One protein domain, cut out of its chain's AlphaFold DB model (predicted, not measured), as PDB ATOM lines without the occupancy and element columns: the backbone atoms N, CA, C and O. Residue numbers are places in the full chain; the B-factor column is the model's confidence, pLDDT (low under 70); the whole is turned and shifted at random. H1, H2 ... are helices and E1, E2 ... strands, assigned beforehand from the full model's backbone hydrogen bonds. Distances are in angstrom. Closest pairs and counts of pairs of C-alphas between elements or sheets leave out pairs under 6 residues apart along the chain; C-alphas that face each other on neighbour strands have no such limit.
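Overview. This is residues 30 to 104 of the 114 residues of the protein "Major royal jelly protein 4" of Trachymyrmex cornetzi (UniProt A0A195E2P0). A twisted sheet of four antiparallel strands reaches from the middle of the domain to one end of its longest axis, and one short helix, H1, sits by itself at the other end, away from the sheet. The E1 and E2 hairpin makes the far end of the sheet, E3 and E4 lie nearer the middle, and residues 47 to 58, a long stretch with no named element, lead from the helix to the sheet. The 75 printed residues hold one named helix followed by four named strands, H1 E1 E2 E3 E4, and the sheet has the order E1, E2, E3, E4. The class is mixed, helices and strands, with under half of the residues in named elements. The whole is compact, with a radius of gyration of the C-alphas of 12.0 A and spans of 38 by 27 by 26 A.

Arrangement. From His 30, residues 30 to 37 lead to H1, residues 38 to 46, in which every O i to N i+4 pair is within hydrogen-bond range. H1 is not on the sheet, with 0 pairs of C-alphas within 10 A. A long link, residues 47 to 58, then leads to E1, residues 59 to 62, an edge strand. E1 forms a hairpin through a tight link with E2, residues 68 to 71. These two are antiparallel, their directions 164 degrees apart, and the C-alphas of Arg 62 and Val 68 face each other at 4.3 A. N 69 and O 61 are 2.8 A apart, and N 61 and O 69 are 2.9 A apart, within hydrogen-bond range. A long link, residues 72 to 83, joins E2 to E3, residues 84 to 91, and E2 and E3 are a hairpin too. They are antiparallel at 131 degrees, with the C-alphas of Phe 69 and Thr 86 facing each other at 4.5 A. N 70 and O 85 are within hydrogen-bond range at 2.9 A. E3 bends by 63 degrees at residue 88. A tight link joins it to E4, residues 96 to 100, the other edge strand, in a third hairpin. E3 and E4 are antiparallel at 143 degrees. On one side of the bend N 86 and O 99 are 2.8 A apart, and beyond it N 97 and O 90 are 2.7 A apart, within hydrogen-bond range. The sheet is a meander, each strand the antiparallel neighbour of the one before. H1 is apart from E2, E3 and E4, and E1 is apart from E4.

Along the chain. H1 begins at C-alpha 38, (62.060, -7.458, -89.995), and is 12.2 A from its first to its last C-alpha. E1 measures 10.4 A and E2 10.2 A in the same way. E3, the longest strand with 8 residues, measures 18.5 A from C-alpha 84, (55.937, -21.981, -104.838), to C-alpha 91. E4 measures 13.1 A and ends at C-alpha 100, (60.063, -19.568, -100.809).

Size, cuts and confidence. The two C-alphas farthest apart are those of Ser 46 and Asn 64, at 37.7 A, and the first and last printed C-alphas, of His 30 and Cys 104, are 27.2 A apart. The centre of E4 is nearest to the mean of the C-alphas, at 5.0 A, and that of H1 is farthest, at 13.9 A. From edge to edge of the sheet the strands' lines turn by 81 degrees and the way across it turns by 59 degrees. The sheet is strongly twisted, but only just, with C-alphas up to 4.5 A off its best plane. The long links are H1 to E1 and E2 to E3. The printed part has no cut. Its mean pLDDT is 89.8, and confidence is low, under 70, at residues 103 to 104.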
ATOM      1  N   HIS A  30      46.602 -16.824 -91.243       85.06
ATOM      2  CA  HIS A  30      47.298 -15.865 -92.090       85.06
ATOM      3  C   HIS A  30      48.512 -16.549 -92.699       85.06
ATOM      4  O   HIS A  30      49.237 -17.259 -91.999       85.06
ATOM      5  N   CYS A  31      48.739 -16.318 -93.985       87.44
ATOM      6  CA  CYS A  31      49.920 -16.824 -94.661       87.44
ATOM      7  C   CYS A  31      51.127 -15.992 -94.237       87.44
ATOM      8  O   CYS A  31      51.129 -14.763 -94.358       87.44
ATOM      9  N   GLN A  32      52.140 -16.657 -93.691       92.19
ATOM     10  CA  GLN A  32      53.352 -16.020 -93.197       92.19
ATOM     11  C   GLN A  32      54.560 -16.695 -93.815       92.19
ATOM     12  O   GLN A  32      54.635 -17.918 -93.858       92.19
ATOM     13  N   TYR A  33      55.495 -15.874 -94.273       93.06
ATOM     14  CA  TYR A  33      56.758 -16.323 -94.835       93.06
ATOM     15  C   TYR A  33      57.880 -16.135 -93.825       93.06
ATOM     16  O   TYR A  33      57.804 -15.271 -92.945       93.06
ATOM     17  N   GLU A  34      58.924 -16.937 -93.969       94.25
ATOM     18  CA  GLU A  34      60.212 -16.621 -93.377       94.25
ATOM     19  C   GLU A  34      60.789 -15.360 -94.028       94.25
ATOM     20  O   GLU A  34      60.731 -15.182 -95.244       94.25
ATOM     21  N   TRP A  35      61.353 -14.491 -93.196       93.12
ATOM     22  CA  TRP A  35      62.029 -13.272 -93.621       93.12
ATOM     23  C   TRP A  35      63.440 -13.278 -93.045       93.12
ATOM     24  O   TRP A  35      63.639 -13.662 -91.893       93.12
ATOM     25  N   GLU A  36      64.412 -12.818 -93.824       92.69
ATOM     26  CA  GLU A  36      65.803 -12.660 -93.388       92.69
ATOM     27  C   GLU A  36      65.933 -11.566 -92.322       92.69
ATOM     28  O   GLU A  36      66.809 -11.613 -91.462       92.69
ATOM     29  N   SER A  37      65.050 -10.563 -92.372       94.94
ATOM     30  CA  SER A  37      64.976  -9.501 -91.374       94.94
ATOM     31  C   SER A  37      63.585  -8.874 -91.296       94.94
ATOM     32  O   SER A  37      62.825  -8.844 -92.268       94.94
ATOM     33  N   GLU A  38      63.280  -8.260 -90.154       95.31
ATOM     34  CA  GLU A  38      62.060  -7.458 -89.995       95.31
ATOM     35  C   GLU A  38      62.008  -6.271 -90.968       95.31
ATOM     36  O   GLU A  38      60.926  -5.854 -91.379       95.31
ATOM     37  N   GLN A  39      63.160  -5.736 -91.385       97.38
ATOM     38  CA  GLN A  39      63.200  -4.673 -92.386       97.38
ATOM     39  C   GLN A  39      62.772  -5.186 -93.767       97.38
ATOM     40  O   GLN A  39      61.988  -4.523 -94.443       97.38
ATOM     41  N   GLN A  40      63.228  -6.378 -94.166       95.44
ATOM     42  CA  GLN A  40      62.811  -7.020 -95.416       95.44
ATOM     43  C   GLN A  40      61.293  -7.233 -95.434       95.44
ATOM     44  O   GLN A  40      60.622  -6.844 -96.391       95.44
ATOM     45  N   LYS A  41      60.741  -7.753 -94.333       94.31
ATOM     46  CA  LYS A  41      59.296  -7.928 -94.155       94.31
ATOM     47  C   LYS A  41      58.535  -6.609 -94.279       94.31
ATOM     48  O   LYS A  41      57.559  -6.530 -95.022       94.31
ATOM     49  N   LYS A  42      58.977  -5.558 -93.579       96.50
ATOM     50  CA  LYS A  42      58.348  -4.227 -93.639       96.50
ATOM     51  C   LYS A  42      58.361  -3.654 -95.053       96.50
ATOM     52  O   LYS A  42      57.334  -3.150 -95.492       96.50
ATOM     53  N   ASN A  43      59.474  -3.791 -95.772       96.62
ATOM     54  CA  ASN A  43      59.598  -3.324 -97.154       96.62
ATOM     55  C   ASN A  43      58.658  -4.084 -98.107       96.62
ATOM     56  O   ASN A  43      58.047  -3.488 -98.997       96.62
ATOM     57  N   ALA A  44      58.508  -5.399 -97.925       93.88
ATOM     58  CA  ALA A  44      57.579  -6.206 -98.715       93.88
ATOM     59  C   ALA A  44      56.113  -5.817 -98.454       93.88
ATOM     60  O   ALA A  44      55.320  -5.723 -99.388       93.88
ATOM     61  N   ILE A  45      55.765  -5.514 -97.198       94.31
ATOM     62  CA  ILE A  45      54.434  -5.006 -96.842       94.31
ATOM     63  C   ILE A  45      54.206  -3.616 -97.446       94.31
ATOM     64  O   ILE A  45      53.177  -3.384 -98.078       94.31
ATOM     65  N   SER A  46      55.163  -2.694 -97.298       95.44
ATOM     66  CA  SER A  46      55.013  -1.313 -97.775       95.44
ATOM     67  C   SER A  46      54.941  -1.211 -99.297       95.44
ATOM     68  O   SER A  46      54.256  -0.337 -99.816       95.44
ATOM     69  N   SER A  47      55.629  -2.101-100.016       94.06
ATOM     70  CA  SER A  47      55.569  -2.184-101.483       94.06
ATOM     71  C   SER A  47      54.327  -2.914-102.006       94.06
ATOM     72  O   SER A  47      54.072  -2.895-103.206       94.06
ATOM     73  N   GLY A  48      53.552  -3.565-101.132       91.50
ATOM     74  CA  GLY A  48      52.417  -4.403-101.521       91.50
ATOM     75  C   GLY A  48      52.799  -5.789-102.052       91.50
ATOM     76  O   GLY A  48      51.903  -6.565-102.367       91.50
ATOM     77  N   ALA A  49      54.094  -6.125-102.092       91.12
ATOM     78  CA  ALA A  49      54.596  -7.444-102.481       91.12
ATOM     79  C   ALA A  49      54.244  -8.553-101.472       91.12
ATOM     80  O   ALA A  49      54.388  -9.734-101.780       91.12
ATOM     81  N   TYR A  50      53.808  -8.179-100.264       92.44
ATOM     82  CA  TYR A  50      53.312  -9.101 -99.251       92.44
ATOM     83  C   TYR A  50      52.091  -8.551 -98.510       92.44
ATOM     84  O   TYR A  50      52.132  -7.440 -97.974       92.44
ATOM     85  N   ARG A  51      51.029  -9.356 -98.390       89.69
ATOM     86  CA  ARG A  51      49.893  -9.095 -97.491       89.69
ATOM     87  C   ARG A  51      49.497 -10.374 -96.757       89.69
ATOM     88  O   ARG A  51      49.021 -11.322 -97.354       89.69
ATOM     89  N   SER A  52      49.621 -10.399 -95.433       82.38
ATOM     90  CA  SER A  52      49.381 -11.618 -94.634       82.38
ATOM     91  C   SER A  52      47.939 -12.153 -94.668       82.38
ATOM     92  O   SER A  52      47.706 -13.327 -94.375       82.38
ATOM     93  N   TYR A  53      46.966 -11.301 -94.998       80.25
ATOM     94  CA  TYR A  53      45.546 -11.650 -95.109       80.25
ATOM     95  C   TYR A  53      45.114 -12.009 -96.541       80.25
ATOM     96  O   TYR A  53      43.968 -12.402 -96.740       80.25
ATOM     97  N   MET A  54      46.010 -11.865 -97.521       72.69
ATOM     98  CA  MET A  54      45.801 -12.235 -98.917       72.69
ATOM     99  C   MET A  54      46.845 -13.291 -99.271       72.69
ATOM    100  O   MET A  54      48.031 -13.009 -99.411       72.69
ATOM    101  N   SER A  55      46.414 -14.547 -99.282       73.00
ATOM    102  CA  SER A  55      47.169 -15.643 -99.884       73.00
ATOM    103  C   SER A  55      46.199 -16.749-100.237       73.00
ATOM    104  O   SER A  55      45.591 -17.359 -99.356       73.00
ATOM    105  N   ILE A  56      46.045 -16.984-101.533       85.19
ATOM    106  CA  ILE A  56      45.223 -18.066-102.063       85.19
ATOM    107  C   ILE A  56      46.151 -19.230-102.391       85.19
ATOM    108  O   ILE A  56      46.979 -19.131-103.295       85.19
ATOM    109  N   PHE A  57      46.006 -20.333-101.657       89.44
ATOM    110  CA  PHE A  57      46.648 -21.595-102.012       89.44
ATOM    111  C   PHE A  57      45.740 -22.363-102.967       89.44
ATOM    112  O   PHE A  57      44.576 -22.600-102.647       89.44
ATOM    113  N   ILE A  58      46.266 -22.735-104.133       92.12
ATOM    114  CA  ILE A  58      45.514 -23.508-105.138       92.12
ATOM    115  C   ILE A  58      45.838 -25.001-105.099       92.12
ATOM    116  O   ILE A  58      45.050 -25.802-105.587       92.12
ATOM    117  N   ASP A  59      46.994 -25.368-104.543       92.50
ATOM    118  CA  ASP A  59      47.459 -26.748-104.467       92.50
ATOM    119  C   ASP A  59      48.437 -26.928-103.299       92.50
ATOM    120  O   ASP A  59      49.143 -25.987-102.911       92.50
ATOM    121  N   ALA A  60      48.478 -28.144-102.757       93.12
ATOM    122  CA  ALA A  60      49.446 -28.573-101.764       93.12
ATOM    123  C   ALA A  60      49.853 -30.033-102.011       93.12
ATOM    124  O   ALA A  60      49.008 -30.927-102.056       93.12
ATOM    125  N   LYS A  61      51.160 -30.298-102.100       94.50
ATOM    126  CA  LYS A  61      51.699 -31.642-102.347       94.50
ATOM    127  C   LYS A  61      52.751 -32.018-101.318       94.50
ATOM    128  O   LYS A  61      53.770 -31.343-101.174       94.50
ATOM    129  N   ARG A  62      52.535 -33.145-100.641       93.62
ATOM    130  CA  ARG A  62      53.566 -33.798 -99.832       93.62
ATOM    131  C   ARG A  62      54.408 -34.707-100.724       93.62
ATOM    132  O   ARG A  62      53.858 -35.492-101.489       93.62
ATOM    133  N   VAL A  63      55.728 -34.599-100.628       92.62
ATOM    134  CA  VAL A  63      56.674 -35.480-101.338       92.62
ATOM    135  C   VAL A  63      57.236 -36.552-100.397       92.62
ATOM    136  O   VAL A  63      57.103 -36.444 -99.177       92.62
ATOM    137  N   ASN A  64      57.896 -37.575-100.948       92.06
ATOM    138  CA  ASN A  64      58.364 -38.754-100.202       92.06
ATOM    139  C   ASN A  64      59.278 -38.425 -99.011       92.06
ATOM    140  O   ASN A  64      59.252 -39.127 -98.005       92.06
ATOM    141  N   ASN A  65      60.045 -37.334 -99.085       89.00
ATOM    142  CA  ASN A  65      60.903 -36.891 -97.982       89.00
ATOM    143  C   ASN A  65      60.164 -36.097 -96.889       89.00
ATOM    144  O   ASN A  65      60.794 -35.486 -96.030       89.00
ATOM    145  N   GLY A  66      58.832 -36.077 -96.921       90.19
ATOM    146  CA  GLY A  66      57.985 -35.469 -95.905       90.19
ATOM    147  C   GLY A  66      57.716 -33.978 -96.098       90.19
ATOM    148  O   GLY A  66      56.754 -33.494 -95.504       90.19
ATOM    149  N   ARG A  67      58.481 -33.274 -96.947       93.00
ATOM    150  CA  ARG A  67      58.246 -31.853 -97.250       93.00
ATOM    151  C   ARG A  67      56.873 -31.652 -97.882       93.00
ATOM    152  O   ARG A  67      56.445 -32.443 -98.725       93.00
ATOM    153  N   VAL A  68      56.221 -30.557 -97.510       94.69
ATOM    154  CA  VAL A  68      54.959 -30.116 -98.105       94.69
ATOM    155  C   VAL A  68      55.228 -28.868 -98.928       94.69
ATOM    156  O   VAL A  68      55.758 -27.885 -98.417       94.69
ATOM    157  N   PHE A  69      54.867 -28.926-100.202       95.00
ATOM    158  CA  PHE A  69      54.891 -27.803-101.123       95.00
ATOM    159  C   PHE A  69      53.499 -27.194-101.207       95.00
ATOM    160  O   PHE A  69      52.517 -27.932-101.221       95.00
ATOM    161  N   VAL A  70      53.423 -25.870-101.282       94.25
ATOM    162  CA  VAL A  70      52.183 -25.117-101.485       94.25
ATOM    163  C   VAL A  70      52.348 -24.163-102.661       94.25
ATOM    164  O   VAL A  70      53.399 -23.532-102.815       94.25
ATOM    165  N   THR A  71      51.303 -24.057-103.478       93.81
ATOM    166  CA  THR A  71      51.284 -23.197-104.666       93.81
ATOM    167  C   THR A  71      50.374 -21.995-104.430       93.81
ATOM    168  O   THR A  71      49.185 -22.157-104.151       93.81
ATOM    169  N   ALA A  72      50.934 -20.792-104.566       91.12
ATOM    170  CA  ALA A  72      50.280 -19.500-104.357       91.12
ATOM    171  C   ALA A  72      50.494 -18.579-105.582       91.12
ATOM    172  O   ALA A  72      51.380 -17.722-105.557       91.12
ATOM    173  N   PRO A  73      49.749 -18.773-106.686       88.75
ATOM    174  CA  PRO A  73      49.988 -18.108-107.968       88.75
ATOM    175  C   PRO A  73      49.851 -16.590-107.867       88.75
ATOM    176  O   PRO A  73      48.809 -16.060-107.471       88.75
ATOM    177  N   ARG A  74      50.902 -15.885-108.294       87.94
ATOM    178  CA  ARG A  74      50.951 -14.416-108.301       87.94
ATOM    179  C   ARG A  74      49.960 -13.785-109.278       87.94
ATOM    180  O   ARG A  74      49.597 -12.627-109.104       87.94
ATOM    181  N   GLU A  75      49.515 -14.531-110.284       87.56
ATOM    182  CA  GLU A  75      48.491 -14.111-111.241       87.56
ATOM    183  C   GLU A  75      47.121 -13.931-110.569       87.56
ATOM    184  O   GLU A  75      46.336 -13.090-110.999       87.56
ATOM    185  N   ILE A  76      46.844 -14.708-109.514       85.94
ATOM    186  CA  ILE A  76      45.609 -14.616-108.722       85.94
ATOM    187  C   ILE A  76      45.820 -13.685-107.526       85.94
ATOM    188  O   ILE A  76      44.963 -12.852-107.229       85.94
ATOM    189  N   ASP A  77      46.967 -13.804-106.855       85.62
ATOM    190  CA  ASP A  77      47.325 -12.977-105.707       85.62
ATOM    191  C   ASP A  77      48.714 -12.340-105.881       85.62
ATOM    192  O   ASP A  77      49.731 -12.918-105.477       85.62
ATOM    193  N   PRO A  78      48.778 -11.109-106.424       86.31
ATOM    194  CA  PRO A  78      50.038 -10.391-106.618       86.31
ATOM    195  C   PRO A  78      50.791 -10.092-105.316       86.31
ATOM    196  O   PRO A  78      51.956  -9.697-105.363       86.31
ATOM    197  N   SER A  79      50.137 -10.257-104.161       88.94
ATOM    198  CA  SER A  79      50.715 -10.024-102.840       88.94
ATOM    199  C   SER A  79      51.302 -11.282-102.193       88.94
ATOM    200  O   SER A  79      51.632 -11.262-101.006       88.94
ATOM    201  N   SER A  80      51.477 -12.361-102.967       89.56
ATOM    202  CA  SER A  80      52.253 -13.529-102.551       89.56
ATOM    203  C   SER A  80      53.758 -13.351-102.849       89.56
ATOM    204  O   SER A  80      54.156 -13.259-104.018       89.56
ATOM    205  N   PRO A  81      54.641 -13.372-101.830       90.12
ATOM    206  CA  PRO A  81      56.093 -13.296-101.995       90.12
ATOM    207  C   PRO A  81      56.678 -14.365-102.919       90.12
ATOM    208  O   PRO A  81      57.656 -14.080-103.609       90.12
ATOM    209  N   ALA A  82      56.076 -15.553-102.995       91.12
ATOM    210  CA  ALA A  82      56.528 -16.643-103.852       91.12
ATOM    211  C   ALA A  82      55.344 -17.426-104.431       91.12
ATOM    212  O   ALA A  82      54.343 -17.633-103.751       91.12
ATOM    213  N   THR A  83      55.485 -17.895-105.674       91.69
ATOM    214  CA  THR A  83      54.473 -18.755-106.311       91.69
ATOM    215  C   THR A  83      54.529 -20.193-105.800       91.69
ATOM    216  O   THR A  83      53.505 -20.866-105.738       91.69
ATOM    217  N   LEU A  84      55.714 -20.658-105.405       93.44
ATOM    218  CA  LEU A  84      55.937 -21.981-104.838       93.44
ATOM    219  C   LEU A  84      56.707 -21.828-103.530       93.44
ATOM    220  O   LEU A  84      57.726 -21.134-103.474       93.44
ATOM    221  N   ALA A  85      56.224 -22.481-102.480       93.81
ATOM    222  CA  ALA A  85      56.865 -22.461-101.178       93.81
ATOM    223  C   ALA A  85      56.805 -23.831-100.510       93.81
ATOM    224  O   ALA A  85      55.980 -24.677-100.852       93.81
ATOM    225  N   THR A  86      57.688 -24.034 -99.542       95.25
ATOM    226  CA  THR A  86      57.669 -25.204 -98.664       95.25
ATOM    227  C   THR A  86      57.157 -24.816 -97.287       95.25
ATOM    228  O   THR A  86      57.458 -23.731 -96.788       95.25
ATOM    229  N   VAL A  87      56.368 -25.696 -96.679       95.38
ATOM    230  CA  VAL A  87      55.957 -25.573 -95.280       95.38
ATOM    231  C   VAL A  87      57.160 -25.886 -94.397       95.38
ATOM    232  O   VAL A  87      57.815 -26.911 -94.583       95.38
ATOM    233  N   THR A  88      57.451 -24.999 -93.452       94.69
ATOM    234  CA  THR A  88      58.543 -25.162 -92.487       94.69
ATOM    235  C   THR A  88      58.018 -25.631 -91.134       94.69
ATOM    236  O   THR A  88      56.844 -25.452 -90.820       94.69
ATOM    237  N   ASP A  89      58.908 -26.147 -90.290       92.44
ATOM    238  CA  ASP A  89      58.574 -26.487 -88.900       92.44
ATOM    239  C   ASP A  89      58.531 -25.257 -87.974       92.44
ATOM    240  O   ASP A  89      58.156 -25.361 -86.804       92.44
ATOM    241  N   LYS A  90      58.911 -24.069 -88.466       93.56
ATOM    242  CA  LYS A  90      58.842 -22.835 -87.680       93.56
ATOM    243  C   LYS A  90      57.413 -22.328 -87.657       93.56
ATOM    244  O   LYS A  90      56.749 -22.272 -88.685       93.56
ATOM    245  N   THR A  91      56.957 -21.874 -86.500       91.06
ATOM    246  CA  THR A  91      55.614 -21.312 -86.335       91.06
ATOM    247  C   THR A  91      55.664 -19.810 -86.108       91.06
ATOM    248  O   THR A  91      56.402 -19.329 -85.250       91.06
ATOM    249  N   GLY A  92      54.839 -19.078 -86.856       85.75
ATOM    250  CA  GLY A  92      54.542 -17.669 -86.606       85.75
ATOM    251  C   GLY A  92      53.398 -17.524 -85.603       85.75
ATOM    252  O   GLY A  92      53.412 -18.109 -84.523       85.75
ATOM    253  N   SER A  93      52.359 -16.777 -85.973       85.75
ATOM    254  CA  SER A  93      51.157 -16.556 -85.146       85.75
ATOM    255  C   SER A  93      50.236 -17.790 -85.059       85.75
ATOM    256  O   SER A  93      49.060 -17.712 -85.405       85.75
ATOM    257  N   GLY A  94      50.770 -18.936 -84.628       84.06
ATOM    258  CA  GLY A  94      50.034 -20.197 -84.474       84.06
ATOM    259  C   GLY A  94      49.908 -21.035 -85.750       84.06
ATOM    260  O   GLY A  94      49.200 -22.037 -85.748       84.06
ATOM    261  N   SER A  95      50.593 -20.647 -86.827       88.88
ATOM    262  CA  SER A  95      50.617 -21.378 -88.097       88.88
ATOM    263  C   SER A  95      52.055 -21.554 -88.590       88.88
ATOM    264  O   SER A  95      52.886 -20.678 -88.312       88.88
ATOM    265  N   PRO A  96      52.364 -22.648 -89.309       93.50
ATOM    266  CA  PRO A  96      53.688 -22.855 -89.888       93.50
ATOM    267  C   PRO A  96      54.097 -21.711 -90.827       93.50
ATOM    268  O   PRO A  96      53.258 -21.130 -91.512       93.50
ATOM    269  N   LEU A  97      55.380 -21.375 -90.882       94.94
ATOM    270  CA  LEU A  97      55.904 -20.408 -91.841       94.94
ATOM    271  C   LEU A  97      56.169 -21.088 -93.183       94.94
ATOM    272  O   LEU A  97      56.486 -22.278 -93.240       94.94
ATOM    273  N   LEU A  98      56.066 -20.314 -94.255       94.25
ATOM    274  CA  LEU A  98      56.436 -20.726 -95.600       94.25
ATOM    275  C   LEU A  98      57.847 -20.252 -95.944       94.25
ATOM    276  O   LEU A  98      58.196 -19.092 -95.724       94.25
ATOM    277  N   HIS A  99      58.632 -21.132 -96.552       94.38
ATOM    278  CA  HIS A  99      59.918 -20.789 -97.143       94.38
ATOM    279  C   HIS A  99      59.787 -20.771 -98.671       94.38
ATOM    280  O   HIS A  99      59.437 -21.814 -99.241       94.38
ATOM    281  N   PRO A 100      60.045 -19.634 -99.350       93.06
ATOM    282  CA  PRO A 100      60.063 -19.568-100.809       93.06
ATOM    283  C   PRO A 100      60.937 -20.670-101.406       93.06
ATOM    284  O   PRO A 100      62.112 -20.793-101.069       93.06
ATOM    285  N   TYR A 101      60.377 -21.480-102.300       91.44
ATOM    286  CA  TYR A 101      61.155 -22.512-102.969       91.44
ATOM    287  C   TYR A 101      61.852 -21.899-104.184       91.44
ATOM    288  O   TYR A 101      61.214 -21.600-105.195       91.44
ATOM    289  N   LEU A 102      63.163 -21.680-104.081       76.75
ATOM    290  CA  LEU A 102      63.956 -21.179-105.199       76.75
ATOM    291  C   LEU A 102      64.235 -22.323-106.191       76.75
ATOM    292  O   LEU A 102      64.750 -23.363-105.781       76.75
ATOM    293  N   PRO A 103      63.986 -22.140-107.501       59.16
ATOM    294  CA  PRO A 103      64.278 -23.150-108.524       59.16
ATOM    295  C   PRO A 103      65.784 -23.368-108.773       59.16
ATOM    296  O   PRO A 103      66.158 -24.171-109.624       59.16
ATOM    297  N   CYS A 104      66.669 -22.693-108.034       48.12
ATOM    298  CA  CYS A 104      68.120 -22.835-108.155       48.12
ATOM    299  C   CYS A 104      68.674 -23.979-107.286       48.12
ATOM    300  O   CYS A 104      69.649 -23.810-106.563       48.12
TER     301      CYS A 104